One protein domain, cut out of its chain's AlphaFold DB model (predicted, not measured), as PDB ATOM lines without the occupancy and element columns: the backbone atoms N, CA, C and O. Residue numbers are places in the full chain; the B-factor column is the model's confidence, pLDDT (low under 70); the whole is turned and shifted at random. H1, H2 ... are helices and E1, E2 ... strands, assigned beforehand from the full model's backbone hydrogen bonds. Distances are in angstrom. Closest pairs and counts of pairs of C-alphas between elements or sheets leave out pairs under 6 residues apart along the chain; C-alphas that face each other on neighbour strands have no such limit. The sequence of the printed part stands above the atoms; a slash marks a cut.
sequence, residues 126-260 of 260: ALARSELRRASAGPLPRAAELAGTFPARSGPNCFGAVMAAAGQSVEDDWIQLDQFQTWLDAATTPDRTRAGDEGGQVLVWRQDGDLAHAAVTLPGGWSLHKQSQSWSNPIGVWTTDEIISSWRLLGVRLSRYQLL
ATOM      1  N   ALA A 126      19.627  79.381 140.267       97.62
ATOM      2  CA  ALA A 126      19.589  80.717 140.855       97.62
ATOM      3  C   ALA A 126      18.565  81.639 140.165       97.62
ATOM      4  O   ALA A 126      17.930  82.446 140.844       97.62
ATOM      5  N   LEU A 127      18.385  81.496 138.845       98.00
ATOM      6  CA  LEU A 127      17.395  82.241 138.062       98.00
ATOM      7  C   LEU A 127      15.980  81.688 138.281       98.00
ATOM      8  O   LEU A 127      15.046  82.468 138.408       98.00
ATOM      9  N   ALA A 128      15.840  80.367 138.410       97.62
ATOM     10  CA  ALA A 128      14.563  79.673 138.607       97.62
ATOM     11  C   ALA A 128      14.093  79.617 140.080       97.62
ATOM     12  O   ALA A 128      13.330  78.732 140.475       97.62
ATOM     13  N   ARG A 129      14.596  80.501 140.956       97.62
ATOM     14  CA  ARG A 129      14.386  80.394 142.414       97.62
ATOM     15  C   ARG A 129      12.915  80.540 142.816       97.62
ATOM     16  O   ARG A 129      12.474  79.889 143.763       97.62
ATOM     17  N   SER A 130      12.156  81.419 142.160       97.25
ATOM     18  CA  SER A 130      10.714  81.570 142.408       97.25
ATOM     19  C   SER A 130       9.949  80.309 142.027       97.25
ATOM     20  O   SER A 130       9.078  79.869 142.773       97.25
ATOM     21  N   GLU A 131      10.309  79.710 140.902       97.62
ATOM     22  CA  GLU A 131       9.654  78.553 140.307       97.62
ATOM     23  C   GLU A 131       9.965  77.293 141.109       97.62
ATOM     24  O   GLU A 131       9.053  76.527 141.401       97.62
ATOM     25  N   LEU A 132      11.207  77.137 141.575       98.12
ATOM     26  CA  LEU A 132      11.597  76.091 142.520       98.12
ATOM     27  C   LEU A 132      10.788  76.167 143.817       98.12
ATOM     28  O   LEU A 132      10.261  75.157 144.268       98.12
ATOM     29  N   ARG A 133      10.625  77.365 144.398       97.44
ATOM     30  CA  ARG A 133       9.798  77.537 145.605       97.44
ATOM     31  C   ARG A 133       8.330  77.210 145.355       97.44
ATOM     32  O   ARG A 133       7.714  76.561 146.190       97.44
ATOM     33  N   ARG A 134       7.776  77.641 144.217       96.19
ATOM     34  CA  ARG A 134       6.403  77.296 143.822       96.19
ATOM     35  C   ARG A 134       6.233  75.788 143.648       96.19
ATOM     36  O   ARG A 134       5.273  75.238 144.167       96.19
ATOM     37  N   ALA A 135       7.174  75.130 142.974       96.56
ATOM     38  CA  ALA A 135       7.172  73.683 142.788       96.56
ATOM     39  C   ALA A 135       7.242  72.930 144.127       96.56
ATOM     40  O   ALA A 135       6.499  71.973 144.330       96.56
ATOM     41  N   SER A 136       8.077  73.403 145.061       97.50
ATOM     42  CA  SER A 136       8.205  72.831 146.409       97.50
ATOM     43  C   SER A 136       7.022  73.082 147.333       97.50
ATOM     44  O   SER A 136       6.847  72.344 148.293       97.50
ATOM     45  N   ALA A 137       6.174  74.063 147.028       96.00
ATOM     46  CA  ALA A 137       4.876  74.217 147.680       96.00
ATOM     47  C   ALA A 137       3.772  73.345 147.043       96.00
ATOM     48  O   ALA A 137       2.635  73.379 147.506       96.00
ATOM     49  N   GLY A 138       4.088  72.611 145.972       93.19
ATOM     50  CA  GLY A 138       3.158  71.772 145.220       93.19
ATOM     51  C   GLY A 138       3.710  70.355 145.015       93.19
ATOM     52  O   GLY A 138       4.136  69.732 145.986       93.19
ATOM     53  N   PRO A 139       3.719  69.824 143.777       93.25
ATOM     54  CA  PRO A 139       3.989  68.406 143.523       93.25
ATOM     55  C   PRO A 139       5.456  67.983 143.714       93.25
ATOM     56  O   PRO A 139       5.763  66.798 143.628       93.25
ATOM     57  N   LEU A 140       6.384  68.924 143.939       97.69
ATOM     58  CA  LEU A 140       7.825  68.646 144.013       97.69
ATOM     59  C   LEU A 140       8.443  69.168 145.315       97.69
ATOM     60  O   LEU A 140       9.286  70.078 145.277       97.69
ATOM     61  N   PRO A 141       8.049  68.611 146.475       97.88
ATOM     62  CA  PRO A 141       8.343  69.174 147.792       97.88
ATOM     63  C   PRO A 141       9.837  69.394 148.063       97.88
ATOM     64  O   PRO A 141      10.187  70.296 148.819       97.88
ATOM     65  N   ARG A 142      10.727  68.637 147.407       98.38
ATOM     66  CA  ARG A 142      12.185  68.731 147.603       98.38
ATOM     67  C   ARG A 142      12.933  69.447 146.475       98.38
ATOM     68  O   ARG A 142      14.156  69.552 146.521       98.38
ATOM     69  N   ALA A 143      12.245  69.972 145.457       98.19
ATOM     70  CA  ALA A 143      12.906  70.598 144.304       98.19
ATOM     71  C   ALA A 143      13.867  71.738 144.688       98.19
ATOM     72  O   ALA A 143      14.999  71.771 144.204       98.19
ATOM     73  N   ALA A 144      13.448  72.662 145.560       98.25
ATOM     74  CA  ALA A 144      14.273  73.796 145.975       98.25
ATOM     75  C   ALA A 144      15.492  73.392 146.825       98.25
ATOM     76  O   ALA A 144      16.514  74.068 146.759       98.25
ATOM     77  N   GLU A 145      15.382  72.313 147.603       97.75
ATOM     78  CA  GLU A 145      16.474  71.751 148.410       97.75
ATOM     79  C   GLU A 145      17.550  71.116 147.519       97.75
ATOM     80  O   GLU A 145      18.741  71.333 147.724       97.75
ATOM     81  N   LEU A 146      17.124  70.358 146.506       98.31
ATOM     82  CA  LEU A 146      18.015  69.569 145.656       98.31
ATOM     83  C   LEU A 146      18.683  70.396 144.550       98.31
ATOM     84  O   LEU A 146      19.800  70.088 144.127       98.31
ATOM     85  N   ALA A 147      18.006  71.423 144.037       98.44
ATOM     86  CA  ALA A 147      18.486  72.198 142.901       98.44
ATOM     87  C   ALA A 147      19.808  72.920 143.203       98.44
ATOM     88  O   ALA A 147      19.905  73.732 144.119       98.44
ATOM     89  N   GLY A 148      20.815  72.686 142.361       97.81
ATOM     90  CA  GLY A 148      22.137  73.277 142.540       97.81
ATOM     91  C   GLY A 148      22.986  72.567 143.592       97.81
ATOM     92  O   GLY A 148      23.881  73.183 144.153       97.81
ATOM     93  N   THR A 149      22.737  71.286 143.861       97.88
ATOM     94  CA  THR A 149      23.579  70.479 144.757       97.88
ATOM     95  C   THR A 149      24.420  69.475 143.973       97.88
ATOM     96  O   THR A 149      24.018  68.985 142.914       97.88
ATOM     97  N   PHE A 150      25.616  69.182 144.480       97.81
ATOM     98  CA  PHE A 150      26.439  68.072 144.003       97.81
ATOM     99  C   PHE A 150      26.233  66.866 144.918       97.81
ATOM    100  O   PHE A 150      26.180  67.056 146.137       97.81
ATOM    101  N   PRO A 151      26.175  65.644 144.366       97.06
ATOM    102  CA  PRO A 151      26.124  64.446 145.190       97.06
ATOM    103  C   PRO A 151      27.430  64.269 145.974       97.06
ATOM    104  O   PRO A 151      28.499  64.751 145.582       97.06
ATOM    105  N   ALA A 152      27.357  63.538 147.085       95.88
ATOM    106  CA  ALA A 152      28.523  63.271 147.918       95.88
ATOM    107  C   ALA A 152      29.550  62.334 147.259       95.88
ATOM    108  O   ALA A 152      30.728  62.412 147.613       95.88
ATOM    109  N   ARG A 153      29.082  61.472 146.350       97.06
ATOM    110  CA  ARG A 153      29.786  60.358 145.701       97.06
ATOM    111  C   ARG A 153      29.202  60.092 144.307       97.06
ATOM    112  O   ARG A 153      28.207  60.719 143.932       97.06
ATOM    113  N   SER A 154      29.799  59.179 143.548       97.81
ATOM    114  CA  SER A 154      29.202  58.693 142.298       97.81
ATOM    115  C   SER A 154      28.046  57.723 142.566       97.81
ATOM    116  O   SER A 154      27.946  57.151 143.648       97.81
ATOM    117  N   GLY A 155      27.146  57.564 141.590       96.50
ATOM    118  CA  GLY A 155      25.982  56.674 141.693       96.50
ATOM    119  C   GLY A 155      24.631  57.382 141.556       96.50
ATOM    120  O   GLY A 155      23.863  56.976 140.678       96.50
ATOM    121  N   PRO A 156      24.338  58.450 142.333       97.69
ATOM    122  CA  PRO A 156      23.112  59.234 142.175       97.69
ATOM    123  C   PRO A 156      22.881  59.595 140.722       97.69
ATOM    124  O   PRO A 156      23.813  60.056 140.075       97.69
ATOM    125  N   ASN A 157      21.681  59.409 140.183       98.19
ATOM    126  CA  ASN A 157      21.431  59.554 138.746       98.19
ATOM    127  C   ASN A 157      20.171  60.384 138.439       98.19
ATOM    128  O   ASN A 157      19.557  60.978 139.325       98.19
ATOM    129  N   CYS A 158      19.815  60.493 137.156       98.38
ATOM    130  CA  CYS A 158      18.660  61.278 136.714       98.38
ATOM    131  C   CYS A 158      17.329  60.763 137.280       98.38
ATOM    132  O   CYS A 158      16.473  61.573 137.631       98.38
ATOM    133  N   PHE A 159      17.181  59.446 137.422       98.69
ATOM    134  CA  PHE A 159      16.001  58.806 138.002       98.69
ATOM    135  C   PHE A 159      15.855  59.139 139.488       98.69
ATOM    136  O   PHE A 159      14.804  59.630 139.902       98.69
ATOM    137  N   GLY A 160      16.937  58.979 140.257       98.44
ATOM    138  CA  GLY A 160      16.983  59.362 141.669       98.44
ATOM    139  C   GLY A 160      16.671  60.842 141.878       98.44
ATOM    140  O   GLY A 160      15.865  61.176 142.735       98.44
ATOM    141  N   ALA A 161      17.202  61.736 141.035       98.69
ATOM    142  CA  ALA A 161      16.915  63.170 141.128       98.69
ATOM    143  C   ALA A 161      15.425  63.508 140.920       98.69
ATOM    144  O   ALA A 161      14.887  64.362 141.626       98.69
ATOM    145  N   VAL A 162      14.746  62.842 139.976       98.75
ATOM    146  CA  VAL A 162      13.302  63.023 139.741       98.75
ATOM    147  C   VAL A 162      12.482  62.496 140.918       98.75
ATOM    148  O   VAL A 162      11.630  63.215 141.437       98.75
ATOM    149  N   MET A 163      12.765  61.269 141.364       98.75
ATOM    150  CA  MET A 163      12.080  60.652 142.503       98.75
ATOM    151  C   MET A 163      12.277  61.466 143.783       98.75
ATOM    152  O   MET A 163      11.320  61.712 144.519       98.75
ATOM    153  N   ALA A 164      13.504  61.930 144.025       98.62
ATOM    154  CA  ALA A 164      13.833  62.740 145.184       98.62
ATOM    155  C   ALA A 164      13.115  64.089 145.149       98.62
ATOM    156  O   ALA A 164      12.518  64.479 146.148       98.62
ATOM    157  N   ALA A 165      13.072  64.770 143.997       98.62
ATOM    158  CA  ALA A 165      12.313  66.014 143.851       98.62
ATOM    159  C   ALA A 165      10.820  65.830 144.171       98.62
ATOM    160  O   ALA A 165      10.226  66.706 144.802       98.62
ATOM    161  N   ALA A 166      10.250  64.677 143.807       98.31
ATOM    162  CA  ALA A 166       8.883  64.265 144.129       98.31
ATOM    163  C   ALA A 166       8.695  63.754 145.578       98.31
ATOM    164  O   ALA A 166       7.620  63.274 145.930       98.31
ATOM    165  N   GLY A 167       9.714  63.857 146.437       98.06
ATOM    166  CA  GLY A 167       9.609  63.581 147.873       98.06
ATOM    167  C   GLY A 167      10.100  62.207 148.329       98.06
ATOM    168  O   GLY A 167       9.980  61.903 149.511       98.06
ATOM    169  N   GLN A 168      10.669  61.384 147.444       98.25
ATOM    170  CA  GLN A 168      11.332  60.143 147.865       98.25
ATOM    171  C   GLN A 168      12.695  60.444 148.518       98.25
ATOM    172  O   GLN A 168      13.348  61.435 148.190       98.25
ATOM    173  N   SER A 169      13.151  59.584 149.428       96.94
ATOM    174  CA  SER A 169      14.468  59.699 150.078       96.94
ATOM    175  C   SER A 169      15.494  58.807 149.376       96.94
ATOM    176  O   SER A 169      15.872  57.771 149.912       96.94
ATOM    177  N   VAL A 170      15.856  59.166 148.142       97.62
ATOM    178  CA  VAL A 170      16.720  58.368 147.241       97.62
ATOM    179  C   VAL A 170      17.758  59.217 146.492       97.62
ATOM    180  O   VAL A 170      18.297  58.822 145.460       97.62
ATOM    181  N   GLU A 171      18.019  60.431 146.969       95.25
ATOM    182  CA  GLU A 171      18.924  61.397 146.339       95.25
ATOM    183  C   GLU A 171      20.376  60.908 146.238       95.25
ATOM    184  O   GLU A 171      21.097  61.348 145.345       95.25
ATOM    185  N   ASP A 172      20.785  59.992 147.120       95.31
ATOM    186  CA  ASP A 172      22.139  59.434 147.196       95.31
ATOM    187  C   ASP A 172      22.257  58.025 146.574       95.31
ATOM    188  O   ASP A 172      23.330  57.404 146.627       95.31
ATOM    189  N   ASP A 173      21.177  57.540 145.952       96.25
ATOM    190  CA  ASP A 173      21.062  56.176 145.446       96.25
ATOM    191  C   ASP A 173      21.230  56.080 143.928       96.25
ATOM    192  O   ASP A 173      20.755  56.909 143.145       96.25
ATOM    193  N   TRP A 174      21.851  54.983 143.492       96.88
ATOM    194  CA  TRP A 174      21.819  54.577 142.092       96.88
ATOM    195  C   TRP A 174      20.522  53.817 141.801       96.88
ATOM    196  O   TRP A 174      20.468  52.585 141.851       96.88
ATOM    197  N   ILE A 175      19.487  54.568 141.427       98.25
ATOM    198  CA  ILE A 175      18.195  54.004 141.029       98.25
ATOM    199  C   ILE A 175      18.316  53.202 139.730       98.25
ATOM    200  O   ILE A 175      18.789  53.715 138.709       98.25
ATOM    201  N   GLN A 176      17.869  51.947 139.782       97.69
ATOM    202  CA  GLN A 176      17.847  51.026 138.641       97.69
ATOM    203  C   GLN A 176      16.622  51.260 137.740       97.69
ATOM    204  O   GLN A 176      15.643  51.893 138.141       97.69
ATOM    205  N   LEU A 177      16.674  50.762 136.498       97.38
ATOM    206  CA  LEU A 177      15.631  51.013 135.491       97.38
ATOM    207  C   LEU A 177      14.260  50.466 135.912       97.38
ATOM    208  O   LEU A 177      13.248  51.143 135.748       97.38
ATOM    209  N   ASP A 178      14.230  49.260 136.470       97.50
ATOM    210  CA  ASP A 178      13.028  48.592 136.973       97.50
ATOM    211  C   ASP A 178      12.436  49.316 138.189       97.50
ATOM    212  O   ASP A 178      11.219  49.497 138.272       97.50
ATOM    213  N   GLN A 179      13.296  49.799 139.090       98.25
ATOM    214  CA  GLN A 179      12.898  50.608 140.241       98.25
ATOM    215  C   GLN A 179      12.238  51.915 139.791       98.25
ATOM    216  O   GLN A 179      11.141  52.239 140.248       98.25
ATOM    217  N   PHE A 180      12.858  52.642 138.852       98.62
ATOM    218  CA  PHE A 180      12.281  53.879 138.325       98.62
ATOM    219  C   PHE A 180      10.983  53.627 137.558       98.62
ATOM    220  O   PHE A 180      10.029  54.380 137.729       98.62
ATOM    221  N   GLN A 181      10.919  52.575 136.737       98.44
ATOM    222  CA  GLN A 181       9.711  52.228 135.988       98.44
ATOM    223  C   GLN A 181       8.550  51.891 136.933       98.44
ATOM    224  O   GLN A 181       7.453  52.412 136.755       98.44
ATOM    225  N   THR A 182       8.809  51.105 137.980       98.44
ATOM    226  CA  THR A 182       7.810  50.768 139.007       98.44
ATOM    227  C   THR A 182       7.296  52.019 139.715       98.44
ATOM    228  O   THR A 182       6.089  52.182 139.891       98.44
ATOM    229  N   TRP A 183       8.198  52.928 140.101       98.56
ATOM    230  CA  TRP A 183       7.808  54.206 140.693       98.56
ATOM    231  C   TRP A 183       6.994  55.063 139.717       98.56
ATOM    232  O   TRP A 183       5.964  55.606 140.105       98.56
ATOM    233  N   LEU A 184       7.417  55.155 138.454       98.44
ATOM    234  CA  LEU A 184       6.745  55.948 137.428       98.44
ATOM    235  C   LEU A 184       5.299  55.478 137.229       98.44
ATOM    236  O   LEU A 184       4.390  56.303 137.227       98.44
ATOM    237  N   ASP A 185       5.079  54.168 137.121       98.12
ATOM    238  CA  ASP A 185       3.743  53.594 136.926       98.12
ATOM    239  C   ASP A 185       2.829  53.791 138.147       98.12
ATOM    240  O   ASP A 185       1.614  53.906 137.996       98.12
ATOM    241  N   ALA A 186       3.402  53.853 139.354       98.19
ATOM    242  CA  ALA A 186       2.653  54.031 140.597       98.19
ATOM    243  C   ALA A 186       2.386  55.502 140.959       98.19
ATOM    244  O   ALA A 186       1.374  55.797 141.589       98.19
ATOM    245  N   ALA A 187       3.297  56.413 140.608       98.06
ATOM    246  CA  ALA A 187       3.283  57.810 141.045       98.06
ATOM    247  C   ALA A 187       2.829  58.792 139.959       98.06
ATOM    248  O   ALA A 187       2.749  59.994 140.218       98.06
ATOM    249  N   THR A 188       2.571  58.315 138.736       97.75
ATOM    250  CA  THR A 188       2.229  59.186 137.609       97.75
ATOM    251  C   THR A 188       1.131  58.622 136.715       97.75
ATOM    252  O   THR A 188       0.838  57.429 136.717       97.75
ATOM    253  N   THR A 189       0.538  59.490 135.897       96.62
ATOM    254  CA  THR A 189      -0.350  59.103 134.792       96.62
ATOM    255  C   THR A 189       0.190  59.622 133.465       96.62
ATOM    256  O   THR A 189       0.788  60.696 133.434       96.62
ATOM    257  N   PRO A 190       0.012  58.901 132.342       95.38
ATOM    258  CA  PRO A 190       0.428  59.405 131.039       95.38
ATOM    259  C   PRO A 190      -0.228  60.750 130.722       95.38
ATOM    260  O   PRO A 190      -1.451  60.873 130.746       95.38
ATOM    261  N   ASP A 191       0.584  61.733 130.343       90.06
ATOM    262  CA  ASP A 191       0.125  63.070 129.986       90.06
ATOM    263  C   ASP A 191       0.584  63.405 128.565       90.06
ATOM    264  O   ASP A 191       1.755  63.287 128.215       90.06
ATOM    265  N   ARG A 192      -0.357  63.788 127.702       81.69
ATOM    266  CA  ARG A 192      -0.063  64.160 126.308       81.69
ATOM    267  C   ARG A 192       0.046  65.664 126.111       81.69
ATOM    268  O   ARG A 192       0.378  66.105 125.010       81.69
ATOM    269  N   THR A 193      -0.242  66.444 127.141       81.12
ATOM    270  CA  THR A 193      -0.175  67.894 127.073       81.12
ATOM    271  C   THR A 193       1.275  68.365 127.122       81.12
ATOM    272  O   THR A 193       2.181  67.703 127.644       81.12
ATOM    273  N   ARG A 194       1.533  69.519 126.504       76.38
ATOM    274  CA  ARG A 194       2.804  70.209 126.714       76.38
ATOM    275  C   ARG A 194       2.816  70.679 128.165       76.38
ATOM    276  O   ARG A 194       1.800  71.199 128.609       76.38
ATOM    277  N   ALA A 195       3.954  70.523 128.844       68.00
ATOM    278  CA  ALA A 195       4.159  71.034 130.194       68.00
ATOM    279  C   ALA A 195       3.581  72.451 130.325       68.00
ATOM    280  O   ALA A 195       4.020  73.365 129.621       68.00
ATOM    281  N   GLY A 196       2.550  72.578 131.156       64.81
ATOM    282  CA  GLY A 196       1.932  73.854 131.483       64.81
ATOM    283  C   GLY A 196       2.749  74.625 132.518       64.81
ATOM    284  O   GLY A 196       3.791  74.170 132.991       64.81
ATOM    285  N   ASP A 197       2.235  75.783 132.922       74.00
ATOM    286  CA  ASP A 197       2.884  76.668 133.900       74.00
ATOM    287  C   ASP A 197       2.861  76.144 135.351       74.00
ATOM    288  O   ASP A 197       3.386  76.806 136.254       74.00
ATOM    289  N   GLU A 198       2.263  74.976 135.598       79.06
ATOM    290  CA  GLU A 198       2.093  74.391 136.935       79.06
ATOM    291  C   GLU A 198       3.283  73.522 137.386       79.06
ATOM    292  O   GLU A 198       3.540  73.421 138.585       79.06
ATOM    293  N   GLY A 199       4.072  72.979 136.451       89.44
ATOM    294  CA  GLY A 199       5.153  72.031 136.754       89.44
ATOM    295  C   GLY A 199       4.650  70.652 137.214       89.44
ATOM    296  O   GLY A 199       3.459  70.364 137.187       89.44
ATOM    297  N   GLY A 200       5.566  69.767 137.612       95.00
ATOM    298  CA  GLY A 200       5.235  68.420 138.103       95.00
ATOM    299  C   GLY A 200       5.022  67.359 137.018       95.00
ATOM    300  O   GLY A 200       4.780  66.199 137.338       95.00
ATOM    301  N   GLN A 201       5.168  67.702 135.739       96.81
ATOM    302  CA  GLN A 201       5.237  66.710 134.668       96.81
ATOM    303  C   GLN A 201       6.634  66.071 134.640       96.81
ATOM    304  O   GLN A 201       7.639  66.777 134.524       96.81
ATOM    305  N   VAL A 202       6.701  64.744 134.706       98.06
ATOM    306  CA  VAL A 202       7.903  63.934 134.501       98.06
ATOM    307  C   VAL A 202       8.119  63.714 133.004       98.06
ATOM    308  O   VAL A 202       7.261  63.201 132.281       98.06
ATOM    309  N   LEU A 203       9.297  64.104 132.536       98.12
ATOM    310  CA  LEU A 203       9.775  63.898 131.176       98.12
ATOM    311  C   LEU A 203      10.652  62.650 131.161       98.12
ATOM    312  O   LEU A 203      11.617  62.570 131.919       98.12
ATOM    313  N   VAL A 204      10.337  61.695 130.289       98.25
ATOM    314  CA  VAL A 204      11.059  60.422 130.203       98.25
ATOM    315  C   VAL A 204      11.511  60.184 128.775       98.25
ATOM    316  O   VAL A 204      10.689  60.103 127.861       98.25
ATOM    317  N   TRP A 205      12.816  60.022 128.586       98.44
ATOM    318  CA  TRP A 205      13.396  59.652 127.303       98.44
ATOM    319  C   TRP A 205      13.702  58.164 127.289       98.44
ATOM    320  O   TRP A 205      14.324  57.637 128.213       98.44
ATOM    321  N   ARG A 206      13.274  57.500 126.215       98.25
ATOM    322  CA  ARG A 206      13.624  56.111 125.926       98.25
ATOM    323  C   ARG A 206      14.446  56.029 124.657       98.25
ATOM    324  O   ARG A 206      14.034  56.598 123.647       98.25
ATOM    325  N   GLN A 207      15.569  55.330 124.711       97.06
ATOM    326  CA  GLN A 207      16.400  55.028 123.555       97.06
ATOM    327  C   GLN A 207      16.165  53.575 123.170       97.06
ATOM    328  O   GLN A 207      16.335  52.692 124.000       97.06
ATOM    329  N   ASP A 208      15.707  53.339 121.940       94.94
ATOM    330  CA  ASP A 208      15.455  51.988 121.417       94.94
ATOM    331  C   ASP A 208      14.513  51.129 122.294       94.94
ATOM    332  O   ASP A 208      14.500  49.906 122.214       94.94
ATOM    333  N   GLY A 209      13.660  51.788 123.090       93.06
ATOM    334  CA  GLY A 209      12.695  51.160 124.000       93.06
ATOM    335  C   GLY A 209      13.089  51.220 125.477       93.06
ATOM    336  O   GLY A 209      12.197  51.235 126.326       93.06
ATOM    337  N   ASP A 210      14.375  51.376 125.783       95.50
ATOM    338  CA  ASP A 210      14.893  51.364 127.151       95.50
ATOM    339  C   ASP A 210      14.947  52.761 127.767       95.50
ATOM    340  O   ASP A 210      15.193  53.758 127.086       95.50
ATOM    341  N   LEU A 211      14.714  52.845 129.080       97.12
ATOM    342  CA  LEU A 211      14.837  54.084 129.851       97.12
ATOM    343  C   LEU A 211      16.266  54.633 129.762       97.12
ATOM    344  O   LEU A 211      17.213  53.987 130.201       97.12
ATOM    345  N   ALA A 212      16.403  55.849 129.231       97.00
ATOM    346  CA  ALA A 212      17.701  56.484 129.007       97.00
ATOM    347  C   ALA A 212      17.911  57.723 129.886       97.00
ATOM    348  O   ALA A 212      19.019  57.971 130.353       97.00
ATOM    349  N   HIS A 213      16.859  58.517 130.111       98.25
ATOM    350  CA  HIS A 213      16.948  59.733 130.919       98.25
ATOM    351  C   HIS A 213      15.597  60.152 131.486       98.25
ATOM    352  O   HIS A 213      14.548  59.842 130.914       98.25
ATOM    353  N   ALA A 214      15.631  60.917 132.576       98.56
ATOM    354  CA  ALA A 214      14.455  61.542 133.159       98.56
ATOM    355  C   ALA A 214      14.740  62.967 133.658       98.56
ATOM    356  O   ALA A 214      15.856  63.317 134.048       98.56
ATOM    357  N   ALA A 215      13.704  63.794 133.631       98.56
ATOM    358  CA  ALA A 215      13.684  65.134 134.202       98.56
ATOM    359  C   ALA A 215      12.282  65.420 134.740       98.56
ATOM    360  O   ALA A 215      11.321  64.754 134.353       98.56
ATOM    361  N   VAL A 216      12.146  66.428 135.593       98.44
ATOM    362  CA  VAL A 216      10.836  66.870 136.070       98.44
ATOM    363  C   VAL A 216      10.667  68.363 135.860       98.44
ATOM    364  O   VAL A 216      11.574  69.155 136.119       98.44
ATOM    365  N   THR A 217       9.514  68.740 135.322       97.94
ATOM    366  CA  THR A 217       9.208  70.129 134.987       97.94
ATOM    367  C   THR A 217       8.900  70.934 136.238       97.94
ATOM    368  O   THR A 217       8.295  70.459 137.195       97.94
ATOM    369  N   LEU A 218       9.314  72.187 136.207       97.31
ATOM    370  CA  LEU A 218       9.012  73.214 137.184       97.31
ATOM    371  C   LEU A 218       8.097  74.253 136.506       97.31
ATOM    372  O   LEU A 218       8.077  74.341 135.272       97.31
ATOM    373  N   PRO A 219       7.369  75.073 137.280       95.50
ATOM    374  CA  PRO A 219       6.626  76.205 136.742       95.50
ATOM    375  C   PRO A 219       7.469  77.114 135.839       95.50
ATOM    376  O   PRO A 219       8.682  77.209 136.012       95.50
ATOM    377  N   GLY A 220       6.831  77.832 134.910       93.62
ATOM    378  CA  GLY A 220       7.499  78.865 134.104       93.62
ATOM    379  C   GLY A 220       8.506  78.330 133.079       93.62
ATOM    380  O   GLY A 220       9.448  79.032 132.723       93.62
ATOM    381  N   GLY A 221       8.332  77.088 132.618       95.19
ATOM    382  CA  GLY A 221       9.153  76.510 131.551       95.19
ATOM    383  C   GLY A 221      10.544  76.041 131.986       95.19
ATOM    384  O   GLY A 221      11.417  75.875 131.134       95.19
ATOM    385  N   TRP A 222      10.761  75.803 133.281       97.81
ATOM    386  CA  TRP A 222      12.005  75.244 133.817       97.81
ATOM    387  C   TRP A 222      11.893  73.735 134.044       97.81
ATOM    388  O   TRP A 222      10.802  73.173 134.085       97.81
ATOM    389  N   SER A 223      13.024  73.058 134.206       98.12
ATOM    390  CA  SER A 223      13.072  71.631 134.516       98.12
ATOM    391  C   SER A 223      14.300  71.295 135.357       98.12
ATOM    392  O   SER A 223      15.386  71.830 135.132       98.12
ATOM    393  N   LEU A 224      14.116  70.387 136.313       98.56
ATOM    394  CA  LEU A 224      15.146  69.838 137.187       98.56
ATOM    395  C   LEU A 224      15.569  68.458 136.677       98.56
ATOM    396  O   LEU A 224      14.731  67.616 136.348       98.56
ATOM    397  N   HIS A 225      16.876  68.221 136.609       98.31
ATOM    398  CA  HIS A 225      17.438  66.925 136.235       98.31
ATOM    399  C   HIS A 225      18.861  66.766 136.763       98.31
ATOM    400  O   HIS A 225      19.521  67.736 137.132       98.31
ATOM    401  N   LYS A 226      19.383  65.543 136.716       97.19
ATOM    402  CA  LYS A 226      20.815  65.284 136.868       97.19
ATOM    403  C   LYS A 226      21.374  64.765 135.547       97.19
ATOM    404  O   LYS A 226      20.792  63.875 134.946       97.19
ATOM    405  N   GLN A 227      22.469  65.349 135.066       93.12
ATOM    406  CA  GLN A 227      22.984  65.083 133.711       93.12
ATOM    407  C   GLN A 227      23.698  63.736 133.565       93.12
ATOM    408  O   GLN A 227      23.748  63.183 132.473       93.12
ATOM    409  N   SER A 228      24.304  63.246 134.642       93.44
ATOM    410  CA  SER A 228      25.068  61.999 134.657       93.44
ATOM    411  C   SER A 228      25.111  61.442 136.076       93.44
ATOM    412  O   SER A 228      24.891  62.186 137.038       93.44
ATOM    413  N   GLN A 229      25.471  60.167 136.212       95.31
ATOM    414  CA  GLN A 229      25.679  59.530 137.516       95.31
ATOM    415  C   GLN A 229      26.982  59.930 138.229       95.31
ATOM    416  O   GLN A 229      27.263  59.459 139.330       95.31
ATOM    417  N   SER A 230      27.780  60.810 137.613       96.56
ATOM    418  CA  SER A 230      29.067  61.224 138.162       96.56
ATOM    419  C   SER A 230      28.914  62.139 139.367       96.56
ATOM    420  O   SER A 230      28.054  63.033 139.378       96.56
ATOM    421  N   TRP A 231      29.826  61.979 140.334       97.38
ATOM    422  CA  TRP A 231      30.016  62.910 141.448       97.38
ATOM    423  C   TRP A 231      30.210  64.364 140.980       97.38
ATOM    424  O   TRP A 231      29.852  65.312 141.676       97.38
ATOM    425  N   SER A 232      30.759  64.542 139.774       96.81
ATOM    426  CA  SER A 232      31.145  65.842 139.222       96.81
ATOM    427  C   SER A 232      30.024  66.606 138.518       96.81
ATOM    428  O   SER A 232      30.232  67.742 138.093       96.81
ATOM    429  N   ASN A 233      28.834  66.010 138.400       96.88
ATOM    430  CA  ASN A 233      27.661  66.659 137.826       96.88
ATOM    431  C   ASN A 233      26.631  66.954 138.928       96.88
ATOM    432  O   ASN A 233      26.271  66.050 139.682       96.88
ATOM    433  N   PRO A 234      26.101  68.180 139.017       97.69
ATOM    434  CA  PRO A 234      25.094  68.510 140.014       97.69
ATOM    435  C   PRO A 234      23.691  68.061 139.581       97.69
ATOM    436  O   PRO A 234      23.458  67.699 138.421       97.69
ATOM    437  N   ILE A 235      22.736  68.156 140.505       98.44
ATOM    438  CA  ILE A 235      21.317  68.288 140.167       98.44
ATOM    439  C   ILE A 235      21.123  69.710 139.627       98.44
ATOM    440  O   ILE A 235      21.197  70.705 140.353       98.44
ATOM    441  N   GLY A 236      20.959  69.807 138.313       98.00
ATOM    442  CA  GLY A 236      20.865  71.055 137.571       98.00
ATOM    443  C   GLY A 236      19.425  71.465 137.286       98.00
ATOM    444  O   GLY A 236      18.515  70.637 137.237       98.00
ATOM    445  N   VAL A 237      19.241  72.760 137.042       98.56
ATOM    446  CA  VAL A 237      17.999  73.311 136.489       98.56
ATOM    447  C   VAL A 237      18.320  73.995 135.175       98.56
ATOM    448  O   VAL A 237      19.193  74.859 135.154       98.56
ATOM    449  N   TRP A 238      17.617  73.635 134.107       98.00
ATOM    450  CA  TRP A 238      17.673  74.286 132.792       98.00
ATOM    451  C   TRP A 238      16.258  74.624 132.332       98.00
ATOM    452  O   TRP A 238      15.282  74.242 132.984       98.00
ATOM    453  N   THR A 239      16.117  75.322 131.206       97.19
ATOM    454  CA  THR A 239      14.789  75.434 130.596       97.19
ATOM    455  C   THR A 239      14.334  74.066 130.078       97.19
ATOM    456  O   THR A 239      15.132  73.232 129.634       97.19
ATOM    457  N   THR A 240      13.028  73.825 130.117       96.56
ATOM    458  CA  THR A 240      12.412  72.599 129.602       96.56
ATOM    459  C   THR A 240      12.735  72.393 128.122       96.56
ATOM    460  O   THR A 240      13.057  71.281 127.704       96.56
ATOM    461  N   ASP A 241      12.715  73.466 127.326       95.56
ATOM    462  CA  ASP A 241      13.014  73.404 125.894       95.56
ATOM    463  C   ASP A 241      14.489  73.043 125.626       95.56
ATOM    464  O   ASP A 241      14.769  72.279 124.696       95.56
ATOM    465  N   GLU A 242      15.434  73.514 126.452       96.06
ATOM    466  CA  GLU A 242      16.846  73.119 126.361       96.06
ATOM    467  C   GLU A 242      17.048  71.637 126.678       96.06
ATOM    468  O   GLU A 242      17.737  70.954 125.917       96.06
ATOM    469  N   ILE A 243      16.429  71.124 127.749       95.62
ATOM    470  CA  ILE A 243      16.523  69.703 128.121       95.62
ATOM    471  C   ILE A 243      15.904  68.819 127.032       95.62
ATOM    472  O   ILE A 243      16.500  67.824 126.625       95.62
ATOM    473  N   ILE A 244      14.730  69.185 126.508       95.94
ATOM    474  CA  ILE A 244      14.105  68.443 125.404       95.94
ATOM    475  C   ILE A 244      15.009  68.453 124.172       95.94
ATOM    476  O   ILE A 244      15.174  67.419 123.523       95.94
ATOM    477  N   SER A 245      15.598  69.602 123.846       96.06
ATOM    478  CA  SER A 245      16.451  69.747 122.667       96.06
ATOM    479  C   SER A 245      17.771  68.984 122.796       96.06
ATOM    480  O   SER A 245      18.222  68.418 121.802       96.06
ATOM    481  N   SER A 246      18.364  68.898 123.994       94.69
ATOM    482  CA  SER A 246      19.624  68.167 124.211       94.69
ATOM    483  C   SER A 246      19.497  66.653 124.019       94.69
ATOM    484  O   SER A 246      20.505  65.984 123.822       94.69
ATOM    485  N   TRP A 247      18.272  66.124 124.051       95.44
ATOM    486  CA  TRP A 247      17.960  64.701 123.874       95.44
ATOM    487  C   TRP A 247      17.284  64.381 122.534       95.44
ATOM    488  O   TRP A 247      16.742  63.291 122.353       95.44
ATOM    489  N   ARG A 248      17.327  65.301 121.559       94.38
ATOM    490  CA  ARG A 248      16.894  65.040 120.171       94.38
ATOM    491  C   ARG A 248      17.936  64.214 119.412       94.38
ATOM    492  O   ARG A 248      18.538  64.679 118.448       94.38
ATOM    493  N   LEU A 249      18.149  62.991 119.878       94.88
ATOM    494  CA  LEU A 249      19.060  62.014 119.292       94.88
ATOM    495  C   LEU A 249      18.272  60.988 118.466       94.88
ATOM    496  O   LEU A 249      17.081  60.761 118.697       94.88
ATOM    497  N   LEU A 250      18.932  60.358 117.493       94.31
ATOM    498  CA  LEU A 250      18.330  59.271 116.718       94.31
ATOM    499  C   LEU A 250      17.961  58.103 117.651       94.31
ATOM    500  O   LEU A 250      18.727  57.774 118.550       94.31
ATOM    501  N   GLY A 251      16.789  57.495 117.448       94.69
ATOM    502  CA  GLY A 251      16.308  56.375 118.274       94.69
ATOM    503  C   GLY A 251      15.730  56.780 119.637       94.69
ATOM    504  O   GLY A 251      15.138  55.944 120.318       94.69
ATOM    505  N   VAL A 252      15.822  58.060 120.020       97.69
ATOM    506  CA  VAL A 252      15.307  58.559 121.300       97.69
ATOM    507  C   VAL A 252      13.886  59.101 121.156       97.69
ATOM    508  O   VAL A 252      13.587  59.919 120.285       97.69
ATOM    509  N   ARG A 253      12.991  58.669 122.048       96.94
ATOM    510  CA  ARG A 253      11.597  59.124 122.131       96.94
ATOM    511  C   ARG A 253      11.303  59.721 123.498       96.94
ATOM    512  O   ARG A 253      11.650  59.135 124.516       96.94
ATOM    513  N   LEU A 254      10.618  60.863 123.503       96.88
ATOM    514  CA  LEU A 254      10.141  61.529 124.713       96.88
ATOM    515  C   LEU A 254       8.689  61.136 125.007       96.88
ATOM    516  O   LEU A 254       7.807  61.364 124.178       96.88
ATOM    517  N   SER A 255       8.452  60.642 126.218       96.69
ATOM    518  CA  SER A 255       7.136  60.458 126.830       96.69
ATOM    519  C   SER A 255       6.970  61.404 128.020       96.69
ATOM    520  O   SER A 255       7.950  61.844 128.622       96.69
ATOM    521  N   ARG A 256       5.722  61.727 128.351       97.19
ATOM    522  CA  ARG A 256       5.363  62.666 129.415       97.19
ATOM    523  C   ARG A 256       4.368  62.013 130.358       97.19
ATOM    524  O   ARG A 256       3.484  61.279 129.911       97.19
ATOM    525  N   TYR A 257       4.540  62.287 131.641       97.31
ATOM    526  CA  TYR A 257       3.704  61.752 132.701       97.31
ATOM    527  C   TYR A 257       3.433  62.843 133.731       97.31
ATOM    528  O   TYR A 257       4.344  63.583 134.080       97.31
ATOM    529  N   GLN A 258       2.206  62.954 134.213       96.31
ATOM    530  CA  GLN A 258       1.830  63.890 135.265       96.31
ATOM    531  C   GLN A 258       1.916  63.189 136.621       96.31
ATOM    532  O   GLN A 258       1.375  62.092 136.763       96.31
ATOM    533  N   LEU A 259       2.591  63.803 137.599       95.81
ATOM    534  CA  LEU A 259       2.583  63.325 138.987       95.81
ATOM    535  C   LEU A 259       1.154  63.321 139.553       95.81
ATOM    536  O   LEU A 259       0.387  64.248 139.269       95.81
ATOM    537  N   LEU A 260       0.832  62.269 140.312       91.69
ATOM    538  CA  LEU A 260      -0.444  62.069 141.011       91.69
ATOM    539  C   LEU A 260      -0.607  62.965 142.244       91.69
ATOM    540  O   LEU A 260       0.414  63.281 142.895       91.69
TER     541      LEU A 260
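What this domain is: This is residues 126 to 260 of the 260 residues of an uncharacterized protein of Ornithinimicrobium pratense (UniProt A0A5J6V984). A strongly twisted sheet of six antiparallel strands forms the middle layer, with helices H1, H3 and H4 on one face and the short helix H5 on the other, where the sheet curls round it. Small H2 touches H1 and H3 and only grazes the sheet. The printed part has 135 residues, with five named helices and six named strands in the order H1 H2 H3 H4 E1 E2 E3 E4 E5 H5 E6; the sheet runs E1 E6 E2 E3 E4 E5, and the class is mixed, helices and strands. The whole is compact and rounded, with a radius of gyration of the C-alphas of 13.3 A and spans of 36 by 36 by 27 A.

How they stand to each other: Start at E3, residues 210 to 218, an inner strand with staggered pairing: residues 210 to 216 pair with E2, residues 201 to 207, and residues 216 to 218 with E4, residues 222 to 226. Look for N 205 and O 213 at 2.9 A in the hairpin of E2 and E3, and N 218 and O 222 at 2.8 A in the hairpin of E3 and E4. Edge strand E5, residues 235 to 239, makes a hairpin with E4, where N 223 and O 238 are 2.8 A apart; E2 E3 E4 E5 form a meander, each strand the antiparallel neighbour of the one before. On the other side of E2 comes E6, residues 252 to 259, with N 204 and O 255 at 2.9 A, then edge strand E1, residues 188 to 190, with N 189 and O 258 at 2.9 A. H3, residues 158 to 165, has a height over the sheet of 7.0 A and runs along the strands, at 13 degrees to E3 on the local plane; its closest C-alphas to E4 are Cys 158 and Lys 226, 4.6 A. H4, residues 177 to 187, touches H3 at Phe 159 and Phe 180, C-alphas 6.2 A apart, with a shallow tilt of 33 degrees, only just short of steep. H2, residues 143 to 146, touches H1, residues 129 to 136, at the C-alphas of Leu 132 and Ala 144, 4.9 A. H5, residues 240 to 246, is apart from H1, H2, H3 and H4. In H1, H3, H4 and H5 every O i to N i+4 pair is within hydrogen-bond range; H2 is too short for one.

Where its parts are: Find C-alpha 129 at (14.386, 80.394, 142.414), where H1 begins. H4 is 15.1 A long, E2 19.6 A, E3 24.8 A and E6 22.3 A. E6 ends at C-alpha 259, (2.583, 63.325, 138.987).

The domain as a whole: The farthest C-alphas, of Ala 137 and Leu 250, are 36.9 A apart. The printed part has no cut; its long links are H2 to H3 and H3 to H4. Mean pLDDT of the printed part is 95.8, with residues 195 to 196 under 70.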